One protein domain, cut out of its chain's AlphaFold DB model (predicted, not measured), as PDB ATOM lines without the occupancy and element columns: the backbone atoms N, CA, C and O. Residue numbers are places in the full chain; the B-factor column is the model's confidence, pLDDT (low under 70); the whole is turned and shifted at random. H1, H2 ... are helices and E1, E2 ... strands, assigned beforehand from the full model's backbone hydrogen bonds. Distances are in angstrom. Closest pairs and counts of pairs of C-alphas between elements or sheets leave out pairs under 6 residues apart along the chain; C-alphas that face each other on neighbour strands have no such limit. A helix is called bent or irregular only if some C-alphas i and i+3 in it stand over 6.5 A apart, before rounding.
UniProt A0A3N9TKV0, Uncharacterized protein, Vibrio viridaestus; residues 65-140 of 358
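What this domain is: This is residues 65 to 140 of the 358 residues of an uncharacterized protein of Vibrio viridaestus (UniProt A0A3N9TKV0). The model is a long, narrow rod made of one chain that runs out and folds back: H1 and then H2 lead out on one side, the long bent helix H3 returns along them, and a hairpin of two strands, E1 and E2, makes one end of the rod. H1 lies side by side with the arm H3b and H2 with the arm H3a, while residues 131 to 140 of H3 stick out at the other end. The printed part has 76 residues, with three named helices and two named strands in the order H1, H2, E1, E2, H3; the sheet, E1 - E2, is antiparallel, and the class is mostly helix. The whole is only just extended, close to loose, with a radius of gyration of the C-alphas of 17.6 A and spans of 64 by 24 by 12 A.

How they stand to each other: Begin at the hairpin of E1, residues 94 to 99, and E2, residues 102 to 107, antiparallel at 143 degrees; look there for N 97 and O 104, 3.0 A apart, and N 106 and O 95, 3.0 A apart, both within hydrogen-bond range. Next come H2, residues 85 to 92, and H3, residues 109 to 140, assigned as one helix by its hydrogen bonds but bent, with C-alphas 119 and 122 6.9 A apart; its arms H3a, residues 109 to 119, and H3b, residues 122 to 140, stand at a steep tilt of 58 degrees. H2 touches H3a, opposite ways at a shallow tilt of 28 degrees, the closest C-alphas being those of Ile 89 and Gly 115, 6.0 A apart. H1, residues 65 to 82, touches H3b, opposite ways at a shallow tilt of 17 degrees, through residues 122 to 130 of H3b alone; the closest C-alphas are those of Gly 71 and Leu 123, 4.8 A apart. With its residues 75 to 80 alone H1 touches H3a, opposite ways at a steep tilt of 42 degrees, closest at the C-alphas of Leu 79 and Thr 119, 5.5 A apart. H1 and H2 are close but not clearly touching, with the C-alphas of Tyr 80 and Phe 86 closest at 7.2 A. The helix packing is mostly aligned, but only just, with 2 of 3 touching pairs at a shallow tilt. H1 is apart from both strands. Every O i to N i+4 pair is within hydrogen-bond range in H2, H3a and H3b; in H1 11 of 14 are.

Where its parts are: Find C-alpha 94 at (10.036, 15.962, -52.337), where E1 begins; E1 measures 14.2 A and E2 15.6 A from first to last C-alpha. H3a runs 15.3 A from C-alpha 109, and H3b runs 27.4 A to C-alpha 140 at (46.157, -6.930, -28.162). H1 starts from C-alpha 65 at (44.269, 5.430, -44.172) and covers 24.3 A; it is irregular, but only just, with C-alphas 74 and 77 6.7 A apart. H2 spans 10.6 A.

The domain as a whole: Look to Gly 101 and Thr 140 for the two C-alphas farthest apart, 64.6 A. The printed part has no cut, and its four links are tight. The mean pLDDT of the printed part is 91.3, and no printed residue is under 70.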
ATOM      1  N   TRP A  65      44.288   4.160 -43.454       96.25
ATOM      2  CA  TRP A  65      44.269   5.430 -44.172       96.25
ATOM      3  C   TRP A  65      43.807   5.263 -45.622       96.25
ATOM      4  O   TRP A  65      42.964   6.022 -46.098       96.25
ATOM      5  N   MET A  66      44.300   4.231 -46.306       94.12
ATOM      6  CA  MET A  66      43.894   3.902 -47.668       94.12
ATOM      7  C   MET A  66      42.413   3.523 -47.739       94.12
ATOM      8  O   MET A  66      41.709   4.015 -48.615       94.12
ATOM      9  N   LEU A  67      41.915   2.714 -46.797       94.25
ATOM     10  CA  LEU A  67      40.495   2.362 -46.691       94.25
ATOM     11  C   LEU A  67      39.622   3.602 -46.479       94.25
ATOM     12  O   LEU A  67      38.569   3.718 -47.104       94.25
ATOM     13  N   PHE A  68      40.068   4.542 -45.641       95.56
ATOM     14  CA  PHE A  68      39.378   5.815 -45.449       95.56
ATOM     15  C   PHE A  68      39.350   6.636 -46.741       95.56
ATOM     16  O   PHE A  68      38.279   7.056 -47.172       95.56
ATOM     17  N   CYS A  69      40.504   6.816 -47.392       94.62
ATOM     18  CA  CYS A  69      40.604   7.561 -48.646       94.62
ATOM     19  C   CYS A  69      39.751   6.924 -49.746       94.62
ATOM     20  O   CYS A  69      39.044   7.628 -50.456       94.62
ATOM     21  N   MET A  70      39.763   5.598 -49.861       92.25
ATOM     22  CA  MET A  70      38.943   4.862 -50.817       92.25
ATOM     23  C   MET A  70      37.449   5.048 -50.525       92.25
ATOM     24  O   MET A  70      36.690   5.396 -51.426       92.25
ATOM     25  N   GLY A  71      37.038   4.899 -49.260       93.12
ATOM     26  CA  GLY A  71      35.676   5.186 -48.798       93.12
ATOM     27  C   GLY A  71      35.226   6.608 -49.137       93.12
ATOM     28  O   GLY A  71      34.108   6.821 -49.605       93.12
ATOM     29  N   PHE A  72      36.116   7.580 -48.948       95.44
ATOM     30  CA  PHE A  72      35.836   8.987 -49.193       95.44
ATOM     31  C   PHE A  72      35.778   9.320 -50.689       95.44
ATOM     32  O   PHE A  72      34.776   9.852 -51.153       95.44
ATOM     33  N   PHE A  73      36.822   8.998 -51.454       95.44
ATOM     34  CA  PHE A  73      36.973   9.435 -52.844       95.44
ATOM     35  C   PHE A  73      36.253   8.554 -53.863       95.44
ATOM     36  O   PHE A  73      35.842   9.075 -54.895       95.44
ATOM     37  N   LEU A  74      36.092   7.249 -53.612       93.69
ATOM     38  CA  LEU A  74      35.422   6.356 -54.569       93.69
ATOM     39  C   LEU A  74      33.928   6.199 -54.297       93.69
ATOM     40  O   LEU A  74      33.177   5.929 -55.229       93.69
ATOM     41  N   PHE A  75      33.494   6.364 -53.047       92.56
ATOM     42  CA  PHE A  75      32.103   6.116 -52.673       92.56
ATOM     43  C   PHE A  75      31.393   7.386 -52.208       92.56
ATOM     44  O   PHE A  75      30.457   7.827 -52.867       92.56
ATOM     45  N   PHE A  76      31.845   8.016 -51.119       95.44
ATOM     46  CA  PHE A  76      31.139   9.171 -50.554       95.44
ATOM     47  C   PHE A  76      31.121  10.379 -51.494       95.44
ATOM     48  O   PHE A  76      30.050  10.891 -51.801       95.44
ATOM     49  N   LEU A  77      32.284  10.836 -51.966       96.06
ATOM     50  CA  LEU A  77      32.401  12.066 -52.747       96.06
ATOM     51  C   LEU A  77      31.654  11.986 -54.095       96.06
ATOM     52  O   LEU A  77      30.906  12.920 -54.386       96.06
ATOM     53  N   PRO A  78      31.766  10.907 -54.898       95.56
ATOM     54  CA  PRO A  78      31.018  10.801 -56.149       95.56
ATOM     55  C   PRO A  78      29.506  10.758 -55.930       95.56
ATOM     56  O   PRO A  78      28.781  11.449 -56.641       95.56
ATOM     57  N   LEU A  79      29.025  10.010 -54.929       94.00
ATOM     58  CA  LEU A  79      27.596   9.955 -54.602       94.00
ATOM     59  C   LEU A  79      27.091  11.300 -54.080       94.00
ATOM     60  O   LEU A  79      26.033  11.768 -54.491       94.00
ATOM     61  N   TYR A  80      27.875  11.962 -53.231       95.00
ATOM     62  CA  TYR A  80      27.560  13.293 -52.729       95.00
ATOM     63  C   TYR A  80      27.408  14.298 -53.875       95.00
ATOM     64  O   TYR A  80      26.434  15.043 -53.902       95.00
ATOM     65  N   ILE A  81      28.326  14.296 -54.848       95.38
ATOM     66  CA  ILE A  81      28.240  15.165 -56.030       95.38
ATOM     67  C   ILE A  81      27.046  14.773 -56.909       95.38
ATOM     68  O   ILE A  81      26.285  15.651 -57.316       95.38
ATOM     69  N   TRP A  82      26.851  13.475 -57.166       93.69
ATOM     70  CA  TRP A  82      25.754  12.950 -57.985       93.69
ATOM     71  C   TRP A  82      24.383  13.396 -57.471       93.69
ATOM     72  O   TRP A  82      23.532  13.812 -58.253       93.69
ATOM     73  N   PHE A  83      24.178  13.365 -56.153       92.12
ATOM     74  CA  PHE A  83      22.928  13.804 -55.539       92.12
ATOM     75  C   PHE A  83      22.836  15.320 -55.301       92.12
ATOM     76  O   PHE A  83      21.883  15.760 -54.669       92.12
ATOM     77  N   GLY A  84      23.782  16.139 -55.779       92.81
ATOM     78  CA  GLY A  84      23.757  17.594 -55.568       92.81
ATOM     79  C   GLY A  84      23.988  18.003 -54.106       92.81
ATOM     80  O   GLY A  84      23.433  18.994 -53.621       92.81
ATOM     81  N   GLY A  85      24.776  17.206 -53.387       93.25
ATOM     82  CA  GLY A  85      25.039  17.337 -51.963       93.25
ATOM     83  C   GLY A  85      23.822  17.023 -51.094       93.25
ATOM     84  O   GLY A  85      22.801  16.516 -51.552       93.25
ATOM     85  N   PHE A  86      23.902  17.362 -49.807       93.50
ATOM     86  CA  PHE A  86      22.778  17.148 -48.886       93.50
ATOM     87  C   PHE A  86      21.531  17.953 -49.273       93.50
ATOM     88  O   PHE A  86      20.415  17.482 -49.065       93.50
ATOM     89  N   SER A  87      21.706  19.129 -49.880       93.25
ATOM     90  CA  SER A  87      20.606  19.933 -50.417       93.25
ATOM     91  C   SER A  87      19.881  19.233 -51.561       93.25
ATOM     92  O   SER A  87      18.655  19.228 -51.577       93.25
ATOM     93  N   GLY A  88      20.608  18.625 -52.502       93.19
ATOM     94  CA  GLY A  88      19.979  17.919 -53.615       93.19
ATOM     95  C   GLY A  88      19.302  16.620 -53.174       93.19
ATOM     96  O   GLY A  88      18.201  16.342 -53.641       93.19
ATOM     97  N   ILE A  89      19.854  15.903 -52.184       93.44
ATOM     98  CA  ILE A  89      19.160  14.769 -51.539       93.44
ATOM     99  C   ILE A  89      17.845  15.241 -50.904       93.44
ATOM    100  O   ILE A  89      16.796  14.633 -51.114       93.44
ATOM    101  N   TYR A  90      17.888  16.337 -50.145       92.94
ATOM    102  CA  TYR A  90      16.709  16.893 -49.487       92.94
ATOM    103  C   TYR A  90      15.632  17.315 -50.492       92.94
ATOM    104  O   TYR A  90      14.477  16.918 -50.352       92.94
ATOM    105  N   LEU A  91      16.010  18.053 -51.539       91.75
ATOM    106  CA  LEU A  91      15.086  18.495 -52.584       91.75
ATOM    107  C   LEU A  91      14.538  17.320 -53.404       91.75
ATOM    108  O   LEU A  91      13.333  17.249 -53.627       91.75
ATOM    109  N   GLY A  92      15.384  16.358 -53.782       88.94
ATOM    110  CA  GLY A  92      14.979  15.150 -54.511       88.94
ATOM    111  C   GLY A  92      14.064  14.215 -53.713       88.94
ATOM    112  O   GLY A  92      13.428  13.332 -54.287       88.94
ATOM    113  N   SER A  93      13.960  14.426 -52.399       90.50
ATOM    114  CA  SER A  93      13.037  13.693 -51.530       90.50
ATOM    115  C   SER A  93      11.614  14.261 -51.545       90.50
ATOM    116  O   SER A  93      10.701  13.610 -51.037       90.50
ATOM    117  N   TYR A  94      11.387  15.453 -52.105       89.88
ATOM    118  CA  TYR A  94      10.036  15.962 -52.337       89.88
ATOM    119  C   TYR A  94       9.459  15.318 -53.594       89.88
ATOM    120  O   TYR A  94      10.024  15.439 -54.679       89.88
ATOM    121  N   LYS A  95       8.313  14.646 -53.455       85.88
ATOM    122  CA  LYS A  95       7.566  14.094 -54.590       85.88
ATOM    123  C   LYS A  95       6.141  14.623 -54.588       85.88
ATOM    124  O   LYS A  95       5.572  14.894 -53.528       85.88
ATOM    125  N   GLU A  96       5.578  14.769 -55.780       86.38
ATOM    126  CA  GLU A  96       4.160  15.063 -55.949       86.38
ATOM    127  C   GLU A  96       3.352  13.828 -55.557       86.38
ATOM    128  O   GLU A  96       3.533  12.740 -56.109       86.38
ATOM    129  N   VAL A  97       2.473  13.989 -54.571       84.25
ATOM    130  CA  VAL A  97       1.569  12.934 -54.118       84.25
ATOM    131  C   VAL A  97       0.146  13.443 -54.258       84.25
ATOM    132  O   VAL A  97      -0.181  14.552 -53.832       84.25
ATOM    133  N   PHE A  98      -0.707  12.626 -54.867       82.38
ATOM    134  CA  PHE A  98      -2.119  12.942 -55.010       82.38
ATOM    135  C   PHE A  98      -2.854  12.610 -53.711       82.38
ATOM    136  O   PHE A  98      -3.017  11.439 -53.357       82.38
ATOM    137  N   VAL A  99      -3.294  13.639 -52.987       79.69
ATOM    138  CA  VAL A  99      -3.981  13.488 -51.701       79.69
ATOM    139  C   VAL A  99      -5.282  14.277 -51.747       79.69
ATOM    140  O   VAL A  99      -5.283  15.490 -51.912       79.69
ATOM    141  N   LYS A 100      -6.413  13.579 -51.577       77.06
ATOM    142  CA  LYS A 100      -7.763  14.175 -51.513       77.06
ATOM    143  C   LYS A 100      -8.143  15.067 -52.711       77.06
ATOM    144  O   LYS A 100      -8.869  16.036 -52.535       77.06
ATOM    145  N   GLY A 101      -7.716  14.719 -53.924       83.94
ATOM    146  CA  GLY A 101      -8.128  15.436 -55.137       83.94
ATOM    147  C   GLY A 101      -7.157  16.519 -55.612       83.94
ATOM    148  O   GLY A 101      -7.354  17.045 -56.703       83.94
ATOM    149  N   GLU A 102      -6.100  16.813 -54.848       81.31
ATOM    150  CA  GLU A 102      -5.079  17.803 -55.198       81.31
ATOM    151  C   GLU A 102      -3.675  17.186 -55.190       81.31
ATOM    152  O   GLU A 102      -3.372  16.257 -54.431       81.31
ATOM    153  N   TRP A 103      -2.807  17.708 -56.056       83.56
ATOM    154  CA  TRP A 103      -1.388  17.370 -56.074       83.56
ATOM    155  C   TRP A 103      -0.653  18.249 -55.069       83.56
ATOM    156  O   TRP A 103      -0.585  19.465 -55.234       83.56
ATOM    157  N   ILE A 104      -0.099  17.628 -54.028       86.62
ATOM    158  CA  ILE A 104       0.709  18.317 -53.022       86.62
ATOM    159  C   ILE A 104       2.139  17.778 -53.033       86.62
ATOM    160  O   ILE A 104       2.371  16.573 -53.148       86.62
ATOM    161  N   PHE A 105       3.116  18.676 -52.898       86.06
ATOM    162  CA  PHE A 105       4.512  18.291 -52.713       86.06
ATOM    163  C   PHE A 105       4.721  17.822 -51.279       86.06
ATOM    164  O   PHE A 105       4.645  18.612 -50.336       86.06
ATOM    165  N   GLN A 106       5.011  16.535 -51.114       87.62
ATOM    166  CA  GLN A 106       5.226  15.940 -49.804       87.62
ATOM    167  C   GLN A 106       6.622  15.328 -49.711       87.62
ATOM    168  O   GLN A 106       7.065  14.594 -50.598       87.62
ATOM    169  N   LEU A 107       7.294  15.605 -48.594       90.31
ATOM    170  CA  LEU A 107       8.580  15.002 -48.268       90.31
ATOM    171  C   LEU A 107       8.417  13.492 -48.057       90.31
ATOM    172  O   LEU A 107       7.712  13.047 -47.146       90.31
ATOM    173  N   GLN A 108       9.109  12.713 -48.878       91.56
ATOM    174  CA  GLN A 108       9.185  11.265 -48.756       91.56
ATOM    175  C   GLN A 108      10.353  10.897 -47.840       91.56
ATOM    176  O   GLN A 108      11.511  10.872 -48.257       91.56
ATOM    177  N   TYR A 109      10.050  10.584 -46.578       90.69
ATOM    178  CA  TYR A 109      11.071  10.231 -45.586       90.69
ATOM    179  C   TYR A 109      11.930   9.036 -46.009       90.69
ATOM    180  O   TYR A 109      13.131   9.038 -45.764       90.69
ATOM    181  N   PHE A 110      11.339   8.033 -46.662       91.81
ATOM    182  CA  PHE A 110      12.089   6.869 -47.132       91.81
ATOM    183  C   PHE A 110      13.195   7.261 -48.120       91.81
ATOM    184  O   PHE A 110      14.332   6.848 -47.937       91.81
ATOM    185  N   GLU A 111      12.885   8.102 -49.110       89.69
ATOM    186  CA  GLU A 111      13.850   8.581 -50.111       89.69
ATOM    187  C   GLU A 111      14.947   9.431 -49.465       89.69
ATOM    188  O   GLU A 111      16.128   9.264 -49.769       89.69
ATOM    189  N   LEU A 112      14.568  10.276 -48.499       92.25
ATOM    190  CA  LEU A 112      15.510  11.087 -47.734       92.25
ATOM    191  C   LEU A 112      16.509  10.211 -46.974       92.25
ATOM    192  O   LEU A 112      17.721  10.403 -47.081       92.25
ATOM    193  N   PHE A 113      16.017   9.225 -46.220       94.19
ATOM    194  CA  PHE A 113      16.879   8.322 -45.460       94.19
ATOM    195  C   PHE A 113      17.684   7.392 -46.366       94.19
ATOM    196  O   PHE A 113      18.863   7.173 -46.094       94.19
ATOM    197  N   ALA A 114      17.098   6.888 -47.453       92.38
ATOM    198  CA  ALA A 114      17.796   6.056 -48.426       92.38
ATOM    199  C   ALA A 114      18.922   6.832 -49.126       92.38
ATOM    200  O   ALA A 114      20.030   6.314 -49.238       92.38
ATOM    201  N   GLY A 115      18.686   8.085 -49.524       91.44
ATOM    202  CA  GLY A 115      19.701   8.948 -50.132       91.44
ATOM    203  C   GLY A 115      20.832   9.302 -49.164       91.44
ATOM    204  O   GLY A 115      22.011   9.191 -49.513       91.44
ATOM    205  N   LEU A 116      20.497   9.655 -47.917       93.25
ATOM    206  CA  LEU A 116      21.492   9.926 -46.874       93.25
ATOM    207  C   LEU A 116      22.323   8.681 -46.541       93.25
ATOM    208  O   LEU A 116      23.549   8.761 -46.475       93.25
ATOM    209  N   LEU A 117      21.675   7.530 -46.360       93.06
ATOM    210  CA  LEU A 117      22.340   6.278 -46.001       93.06
ATOM    211  C   LEU A 117      23.119   5.692 -47.183       93.06
ATOM    212  O   LEU A 117      24.211   5.176 -46.982       93.06
ATOM    213  N   GLY A 118      22.628   5.836 -48.412       90.62
ATOM    214  CA  GLY A 118      23.362   5.474 -49.624       90.62
ATOM    215  C   GLY A 118      24.619   6.324 -49.821       90.62
ATOM    216  O   GLY A 118      25.654   5.799 -50.214       90.62
ATOM    217  N   THR A 119      24.560   7.614 -49.472       92.88
ATOM    218  CA  THR A 119      25.700   8.536 -49.614       92.88
ATOM    219  C   THR A 119      26.717   8.384 -48.479       92.88
ATOM    220  O   THR A 119      27.912   8.253 -48.730       92.88
ATOM    221  N   ILE A 120      26.266   8.382 -47.219       93.44
ATOM    222  CA  ILE A 120      27.141   8.346 -46.031       93.44
ATOM    223  C   ILE A 120      27.523   6.909 -45.654       93.44
ATOM    224  O   ILE A 120      28.621   6.676 -45.148       93.44
ATOM    225  N   GLY A 121      26.641   5.940 -45.892       91.31
ATOM    226  CA  GLY A 121      26.783   4.551 -45.453       91.31
ATOM    227  C   GLY A 121      28.093   3.880 -45.866       91.31
ATOM    228  O   GLY A 121      28.726   3.286 -44.993       91.31
ATOM    229  N   PRO A 122      28.569   4.000 -47.120       88.62
ATOM    230  CA  PRO A 122      29.850   3.424 -47.526       88.62
ATOM    231  C   PRO A 122      31.043   3.953 -46.713       88.62
ATOM    232  O   PRO A 122      31.865   3.170 -46.232       88.62
ATOM    233  N   LEU A 123      31.111   5.271 -46.493       93.69
ATOM    234  CA  LEU A 123      32.154   5.882 -45.664       93.69
ATOM    235  C   LEU A 123      31.989   5.496 -44.191       93.69
ATOM    236  O   LEU A 123      32.969   5.144 -43.540       93.69
ATOM    237  N   GLY A 124      30.757   5.501 -43.677       93.94
ATOM    238  CA  GLY A 124      30.441   5.081 -42.312       93.94
ATOM    239  C   GLY A 124      30.837   3.627 -42.036       93.94
ATOM    240  O   GLY A 124      31.463   3.343 -41.016       93.94
ATOM    241  N   GLY A 125      30.555   2.717 -42.971       92.19
ATOM    242  CA  GLY A 125      30.977   1.319 -42.913       92.19
ATOM    243  C   GLY A 125      32.500   1.170 -42.932       92.19
ATOM    244  O   GLY A 125      33.057   0.443 -42.109       92.19
ATOM    245  N   GLY A 126      33.192   1.921 -43.797       93.12
ATOM    246  CA  GLY A 126      34.657   1.972 -43.820       93.12
ATOM    247  C   GLY A 126      35.252   2.458 -42.494       93.12
ATOM    248  O   GLY A 126      36.136   1.809 -41.932       93.12
ATOM    249  N   VAL A 127      34.719   3.550 -41.937       95.69
ATOM    250  CA  VAL A 127      35.125   4.080 -40.623       95.69
ATOM    251  C   VAL A 127      34.843   3.074 -39.503       95.69
ATOM    252  O   VAL A 127      35.674   2.911 -38.610       95.69
ATOM    253  N   PHE A 128      33.726   2.346 -39.558       95.50
ATOM    254  CA  PHE A 128      33.421   1.288 -38.593       95.50
ATOM    255  C   PHE A 128      34.440   0.140 -38.647       95.50
ATOM    256  O   PHE A 128      34.917  -0.309 -37.603       95.50
ATOM    257  N   ILE A 129      34.838  -0.301 -39.846       94.94
ATOM    258  CA  ILE A 129      35.891  -1.314 -40.020       94.94
ATOM    259  C   ILE A 129      37.219  -0.804 -39.447       94.94
ATOM    260  O   ILE A 129      37.849  -1.497 -38.646       94.94
ATOM    261  N   ILE A 130      37.612   0.428 -39.782       95.62
ATOM    262  CA  ILE A 130      38.818   1.084 -39.248       95.62
ATOM    263  C   ILE A 130      38.780   1.123 -37.715       95.62
ATOM    264  O   ILE A 130      39.765   0.779 -37.057       95.62
ATOM    265  N   TYR A 131      37.635   1.479 -37.133       95.44
ATOM    266  CA  TYR A 131      37.430   1.479 -35.688       95.44
ATOM    267  C   TYR A 131      37.615   0.082 -35.083       95.44
ATOM    268  O   TYR A 131      38.323  -0.061 -34.084       95.44
ATOM    269  N   LYS A 132      37.043  -0.965 -35.691       95.62
ATOM    270  CA  LYS A 132      37.201  -2.354 -35.227       95.62
ATOM    271  C   LYS A 132      38.654  -2.821 -35.290       95.62
ATOM    272  O   LYS A 132      39.114  -3.448 -34.336       95.62
ATOM    273  N   ILE A 133      39.380  -2.470 -36.353       93.69
ATOM    274  CA  ILE A 133      40.815  -2.754 -36.500       93.69
ATOM    275  C   ILE A 133      41.613  -2.057 -35.387       93.69
ATOM    276  O   ILE A 133      42.418  -2.697 -34.708       93.69
ATOM    277  N   ALA A 134      41.354  -0.768 -35.150       92.12
ATOM    278  CA  ALA A 134      42.024   0.000 -34.103       92.12
ATOM    279  C   ALA A 134      41.732  -0.549 -32.698       92.12
ATOM    280  O   ALA A 134      42.644  -0.663 -31.880       92.12
ATOM    281  N   GLN A 135      40.477  -0.913 -32.419       91.88
ATOM    282  CA  GLN A 135      40.065  -1.516 -31.149       91.88
ATOM    283  C   GLN A 135      40.730  -2.871 -30.916       91.88
ATOM    284  O   GLN A 135      41.237  -3.122 -29.825       91.88
ATOM    285  N   HIS A 136      40.766  -3.728 -31.939       90.31
ATOM    286  CA  HIS A 136      41.431  -5.023 -31.845       90.31
ATOM    287  C   HIS A 136      42.923  -4.858 -31.541       90.31
ATOM    288  O   HIS A 136      43.409  -5.432 -30.572       90.31
ATOM    289  N   ALA A 137      43.618  -3.989 -32.281       88.31
ATOM    290  CA  ALA A 137      45.033  -3.719 -32.046       88.31
ATOM    291  C   ALA A 137      45.305  -3.166 -30.636       88.31
ATOM    292  O   ALA A 137      46.226  -3.620 -29.965       88.31
ATOM    293  N   ARG A 138      44.483  -2.221 -30.157       86.62
ATOM    294  CA  ARG A 138      44.600  -1.685 -28.789       86.62
ATOM    295  C   ARG A 138      44.401  -2.762 -27.733       86.62
ATOM    296  O   ARG A 138      45.150  -2.796 -26.763       86.62
ATOM    297  N   LYS A 139      43.417  -3.642 -27.929       87.75
ATOM    298  CA  LYS A 139      43.175  -4.769 -27.029       87.75
ATOM    299  C   LYS A 139      44.407  -5.673 -26.964       87.75
ATOM    300  O   LYS A 139      44.911  -5.898 -25.871       87.75
ATOM    301  N   THR A 140      44.943  -6.097 -28.107       85.38
ATOM    302  CA  THR A 140      46.157  -6.930 -28.162       85.38
ATOM    303  C   THR A 140      47.344  -6.269 -27.454       85.38
ATOM    304  O   THR A 140      48.052  -6.926 -26.700       85.38
TER     305      THR A 140